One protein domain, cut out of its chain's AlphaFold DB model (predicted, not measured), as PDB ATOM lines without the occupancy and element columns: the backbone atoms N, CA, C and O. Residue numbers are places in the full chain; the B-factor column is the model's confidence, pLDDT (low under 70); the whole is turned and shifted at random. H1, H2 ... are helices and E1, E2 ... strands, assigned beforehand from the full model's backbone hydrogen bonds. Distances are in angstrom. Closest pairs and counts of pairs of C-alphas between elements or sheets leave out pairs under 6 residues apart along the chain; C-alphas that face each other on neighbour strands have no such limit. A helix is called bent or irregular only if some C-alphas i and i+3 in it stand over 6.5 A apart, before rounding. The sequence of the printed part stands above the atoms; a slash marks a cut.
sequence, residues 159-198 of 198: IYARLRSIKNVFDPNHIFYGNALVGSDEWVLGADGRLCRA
ATOM      1  N   ILE A 159     191.975  79.601 145.509       95.06
ATOM      2  CA  ILE A 159     190.670  78.927 145.488       95.06
ATOM      3  C   ILE A 159     189.854  79.153 146.768       95.06
ATOM      4  O   ILE A 159     188.672  78.801 146.780       95.06
ATOM      5  N   TYR A 160     190.419  79.773 147.813       97.81
ATOM      6  CA  TYR A 160     189.736  79.984 149.095       97.81
ATOM      7  C   TYR A 160     188.383  80.689 148.939       97.81
ATOM      8  O   TYR A 160     187.373  80.211 149.452       97.81
ATOM      9  N   ALA A 161     188.326  81.782 148.169       98.00
ATOM     10  CA  ALA A 161     187.091  82.544 147.970       98.00
ATOM     11  C   ALA A 161     185.971  81.686 147.356       98.00
ATOM     12  O   ALA A 161     184.815  81.740 147.784       98.00
ATOM     13  N   ARG A 162     186.318  80.821 146.391       97.94
ATOM     14  CA  ARG A 162     185.370  79.870 145.803       97.94
ATOM     15  C   ARG A 162     184.927  78.830 146.827       97.94
ATOM     16  O   ARG A 162     183.732  78.551 146.908       97.94
ATOM     17  N   LEU A 163     185.848  78.279 147.614       98.44
ATOM     18  CA  LEU A 163     185.505  77.318 148.664       98.44
ATOM     19  C   LEU A 163     184.573  77.939 149.710       98.44
ATOM     20  O   LEU A 163     183.580  77.312 150.073       98.44
ATOM     21  N   ARG A 164     184.823  79.186 150.125       98.44
ATOM     22  CA  ARG A 164     183.945  79.922 151.046       98.44
ATOM     23  C   ARG A 164     182.556  80.143 150.457       98.44
ATOM     24  O   ARG A 164     181.567  79.929 151.145       98.44
ATOM     25  N   SER A 165     182.456  80.476 149.168       98.50
ATOM     26  CA  SER A 165     181.147  80.608 148.513       98.50
ATOM     27  C   SER A 165     180.343  79.301 148.549       98.50
ATOM     28  O   SER A 165     179.147  79.318 148.821       98.50
ATOM     29  N   ILE A 166     181.010  78.158 148.352       98.50
ATOM     30  CA  ILE A 166     180.391  76.830 148.430       98.50
ATOM     31  C   ILE A 166     179.984  76.526 149.875       98.50
ATOM     32  O   ILE A 166     178.854  76.105 150.115       98.50
ATOM     33  N   LYS A 167     180.870  76.783 150.845       98.56
ATOM     34  CA  LYS A 167     180.582  76.636 152.276       98.56
ATOM     35  C   LYS A 167     179.318  77.404 152.666       98.56
ATOM     36  O   LYS A 167     178.455  76.815 153.297       98.56
ATOM     37  N   ASN A 168     179.150  78.641 152.205       98.50
ATOM     38  CA  ASN A 168     177.983  79.466 152.530       98.50
ATOM     39  C   ASN A 168     176.676  78.961 151.894       98.50
ATOM     40  O   ASN A 168     175.599  79.251 152.405       98.50
ATOM     41  N   VAL A 169     176.743  78.201 150.797       98.56
ATOM     42  CA  VAL A 169     175.560  77.551 150.205       98.56
ATOM     43  C   VAL A 169     175.097  76.374 151.064       98.56
ATOM     44  O   VAL A 169     173.899  76.200 151.272       98.56
ATOM     45  N   PHE A 170     176.036  75.560 151.551       98.56
ATOM     46  CA  PHE A 170     175.720  74.311 152.255       98.56
ATOM     47  C   PHE A 170     175.661  74.446 153.781       98.56
ATOM     48  O   PHE A 170     175.005  73.645 154.440       98.56
ATOM     49  N   ASP A 171     176.323  75.450 154.344       98.62
ATOM     50  CA  ASP A 171     176.365  75.755 155.772       98.62
ATOM     51  C   ASP A 171     176.303  77.280 155.999       98.62
ATOM     52  O   ASP A 171     177.263  77.882 156.484       98.62
ATOM     53  N   PRO A 172     175.178  77.934 155.640       97.62
ATOM     54  CA  PRO A 172     175.025  79.392 155.732       97.62
ATOM     55  C   PRO A 172     175.085  79.924 157.168       97.62
ATOM     56  O   PRO A 172     175.331  81.103 157.389       97.62
ATOM     57  N   ASN A 173     174.845  79.056 158.152       96.81
ATOM     58  CA  ASN A 173     174.926  79.395 159.567       96.81
ATOM     59  C   ASN A 173     176.279  78.995 160.168       96.81
ATOM     60  O   ASN A 173     176.434  79.088 161.382       96.81
ATOM     61  N   HIS A 174     177.244  78.536 159.365       97.19
ATOM     62  CA  HIS A 174     178.586  78.142 159.802       97.19
ATOM     63  C   HIS A 174     178.577  77.237 161.045       97.19
ATOM     64  O   HIS A 174     179.325  77.464 161.992       97.19
ATOM     65  N   ILE A 175     177.684  76.246 161.066       97.25
ATOM     66  CA  ILE A 175     177.515  75.293 162.168       97.25
ATOM     67  C   ILE A 175     178.725  74.357 162.243       97.25
ATOM     68  O   ILE A 175     179.165  74.005 163.337       97.25
ATOM     69  N   PHE A 176     179.286  73.960 161.096       97.94
ATOM     70  CA  PHE A 176     180.465  73.101 161.066       97.94
ATOM     71  C   PHE A 176     181.730  73.951 161.168       97.94
ATOM     72  O   PHE A 176     182.182  74.535 160.175       97.94
ATOM     73  N   TYR A 177     182.289  73.991 162.373       97.50
ATOM     74  CA  TYR A 177     183.540  74.661 162.700       97.50
ATOM     75  C   TYR A 177     184.698  73.659 162.801       97.50
ATOM     76  O   TYR A 177     184.543  72.554 163.319       97.50
ATOM     77  N   GLY A 178     185.875  74.086 162.352       95.94
ATOM     78  CA  GLY A 178     187.159  73.468 162.660       95.94
ATOM     79  C   GLY A 178     188.251  74.519 162.517       95.94
ATOM     80  O   GLY A 178     188.113  75.428 161.695       95.94
ATOM     81  N   ASN A 179     189.300  74.421 163.333       94.69
ATOM     82  CA  ASN A 179     190.396  75.383 163.292       94.69
ATOM     83  C   ASN A 179     191.030  75.428 161.889       94.69
ATOM     84  O   ASN A 179     191.221  74.380 161.271       94.69
ATOM     85  N   ALA A 180     191.306  76.636 161.397       95.38
ATOM     86  CA  ALA A 180     191.901  76.900 160.086       95.38
ATOM     87  C   ALA A 180     191.206  76.214 158.882       95.38
ATOM     88  O   ALA A 180     191.815  75.968 157.836       95.38
ATOM     89  N   LEU A 181     189.907  75.909 158.997       96.81
ATOM     90  CA  LEU A 181     189.091  75.415 157.888       96.81
ATOM     91  C   LEU A 181     188.407  76.558 157.128       96.81
ATOM     92  O   LEU A 181     188.347  77.706 157.562       96.81
ATOM     93  N   VAL A 182     187.846  76.249 155.960       98.12
ATOM     94  CA  VAL A 182     187.105  77.228 155.152       98.12
ATOM     95  C   VAL A 182     185.954  77.841 155.962       98.12
ATOM     96  O   VAL A 182     185.024  77.136 156.361       98.12
ATOM     97  N   GLY A 183     186.000  79.162 156.152       97.31
ATOM     98  CA  GLY A 183     185.013  79.917 156.927       97.31
ATOM     99  C   GLY A 183     185.121  79.748 158.445       97.31
ATOM    100  O   GLY A 183     184.156  80.056 159.141       97.31
ATOM    101  N   SER A 184     186.238  79.230 158.974       96.94
ATOM    102  CA  SER A 184     186.457  79.141 160.426       96.94
ATOM    103  C   SER A 184     186.574  80.511 161.093       96.94
ATOM    104  O   SER A 184     186.277  80.634 162.273       96.94
ATOM    105  N   ASP A 185     186.944  81.536 160.326       95.69
ATOM    106  CA  ASP A 185     187.078  82.940 160.728       95.69
ATOM    107  C   ASP A 185     185.739  83.654 160.986       95.69
ATOM    108  O   ASP A 185     185.720  84.808 161.389       95.69
ATOM    109  N   GLU A 186     184.612  82.964 160.806       97.25
ATOM    110  CA  GLU A 186     183.288  83.401 161.285       97.25
ATOM    111  C   GLU A 186     183.117  83.197 162.801       97.25
ATOM    112  O   GLU A 186     182.099  83.577 163.394       97.25
ATOM    113  N   TRP A 187     184.100  82.543 163.422       97.06
ATOM    114  CA  TRP A 187     184.156  82.262 164.842       97.06
ATOM    115  C   TRP A 187     185.487  82.724 165.434       97.06
ATOM    116  O   TRP A 187     186.536  82.645 164.799       97.06
ATOM    117  N   VAL A 188     185.444  83.139 166.695       95.56
ATOM    118  CA  VAL A 188     186.613  83.416 167.530       95.56
ATOM    119  C   VAL A 188     186.550  82.501 168.746       95.56
ATOM    120  O   VAL A 188     185.522  82.419 169.424       95.56
ATOM    121  N   LEU A 189     187.652  81.804 169.021       94.19
ATOM    122  CA  LEU A 189     187.801  80.993 170.223       94.19
ATOM    123  C   LEU A 189     188.176  81.900 171.404       94.19
ATOM    124  O   LEU A 189     189.221  82.546 171.401       94.19
ATOM    125  N   GLY A 190     187.305  81.966 172.406       93.81
ATOM    126  CA  GLY A 190     187.556  82.677 173.652       93.81
ATOM    127  C   GLY A 190     188.593  81.967 174.520       93.81
ATOM    128  O   GLY A 190     188.792  80.757 174.422       93.81
ATOM    129  N   ALA A 191     189.215  82.716 175.433       93.69
ATOM    130  CA  ALA A 191     190.204  82.181 176.376       93.69
ATOM    131  C   ALA A 191     189.639  81.088 177.309       93.69
ATOM    132  O   ALA A 191     190.396  80.306 177.875       93.69
ATOM    133  N   ASP A 192     188.316  81.026 177.472       94.69
ATOM    134  CA  ASP A 192     187.606  79.989 178.226       94.69
ATOM    135  C   ASP A 192     187.182  78.786 177.359       94.69
ATOM    136  O   ASP A 192     186.441  77.917 177.820       94.69
ATOM    137  N   GLY A 193     187.631  78.738 176.100       93.06
ATOM    138  CA  GLY A 193     187.338  77.677 175.139       93.06
ATOM    139  C   GLY A 193     185.980  77.796 174.443       93.06
ATOM    140  O   GLY A 193     185.619  76.910 173.668       93.06
ATOM    141  N   ARG A 194     185.198  78.859 174.684       96.75
ATOM    142  CA  ARG A 194     183.922  79.064 173.978       96.75
ATOM    143  C   ARG A 194     184.151  79.593 172.571       96.75
ATOM    144  O   ARG A 194     184.937  80.510 172.369       96.75
ATOM    145  N   LEU A 195     183.387  79.080 171.611       96.69
ATOM    146  CA  LEU A 195     183.288  79.682 170.283       96.69
ATOM    147  C   LEU A 195     182.233  80.785 170.286       96.69
ATOM    148  O   LEU A 195     181.059  80.539 170.572       96.69
ATOM    149  N   CYS A 196     182.663  81.992 169.939       96.31
ATOM    150  CA  CYS A 196     181.819  83.165 169.754       96.31
ATOM    151  C   CYS A 196     181.816  83.558 168.278       96.31
ATOM    152  O   CYS A 196     182.777  83.277 167.568       96.31
ATOM    153  N   ARG A 197     180.753  84.212 167.805       95.88
ATOM    154  CA  ARG A 197     180.785  84.842 166.479       95.88
ATOM    155  C   ARG A 197     181.866  85.920 166.450       95.88
ATOM    156  O   ARG A 197     181.996  86.643 167.441       95.88
ATOM    157  N   ALA A 198     182.622  85.956 165.355       91.25
ATOM    158  CA  ALA A 198     183.616  86.990 165.083       91.25
ATOM    159  C   ALA A 198     182.977  88.376 164.900       91.25
ATOM    160  O   ALA A 198     181.789  88.436 164.496       91.25
TER     161      ALA A 198
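This is residues 159 to 198 of the 198 residues of the protein "BBE domain-containing protein" of Aspergillus ellipticus CBS 707.79 (UniProt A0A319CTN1). One helix, H1, stands at one end of an elongated shape and a small two-stranded hairpin, E1 and E2, makes the other end, with a long looping link, residues 171 to 186, between them. H1 runs across the long axis, and the turn of the hairpin, with Asp 192, points away from the helix. The printed part has 40 residues with one named helix and two named strands, in the order H1, E1, E2 along the chain; the sheet has the order E1 - E2 and is antiparallel. The class is mixed, helices and strands, with under half of the residues in named elements. The whole is only just compact, close to loose, with a radius of gyration of the C-alphas of 10.6 A, and the C-alphas span 32 by 18 by 14 A.

The sheet is made of E1, residues 187 to 189, and E2, residues 195 to 197. The two strands are antiparallel neighbours and form a hairpin, with an angle of 142 degrees between their N-to-C directions. The C-alphas of Trp 187 and Arg 197 face each other at 4.5 A, those of Val 188 and Cys 196 at 5.3 A, and those of Leu 189 and Leu 195 at 4.7 A. Across the pair, N 188 and O 196 are within hydrogen-bond range at 2.8 A, and N 196 and O 188 at 2.9 A. The link from E1 to E2 is tight, with 5 residues between them. H1, residues 159 to 170, is apart from E2, with no C-alpha of the one within 8 A of the other. A long link of 16 residues joins H1 to E1. In H1 every O i to N i+4 pair is within hydrogen-bond range.

E1 starts at C-alpha 187, at (184.156, 82.262, 164.842), and ends at Leu 189. E2 runs from Leu 195 to Arg 197, whose C-alpha is at (180.785, 84.842, 166.479). H1 has 12 residues and measures 17.0 A from first to last C-alpha, from Ile 159 at (190.670, 78.927, 145.488) to Phe 170 at (175.720, 74.311, 152.255). It is not bent.

The two C-alphas farthest apart are those of Ile 159, in H1, and Asp 192, in the link between E1 and E2, at 32.9 A. The C-alphas of the first and last printed residues, Ile 159 and Ala 198, are 22.3 A apart, and Ala 198 is the chain's last residue. The printed part has no cut. The C-alphas of residues 171 to 186, a stretch with no named element, lie 3 to 10 A from the mean of all C-alphas. The mean pLDDT of the printed part is 96.7, and no printed residue is under 70.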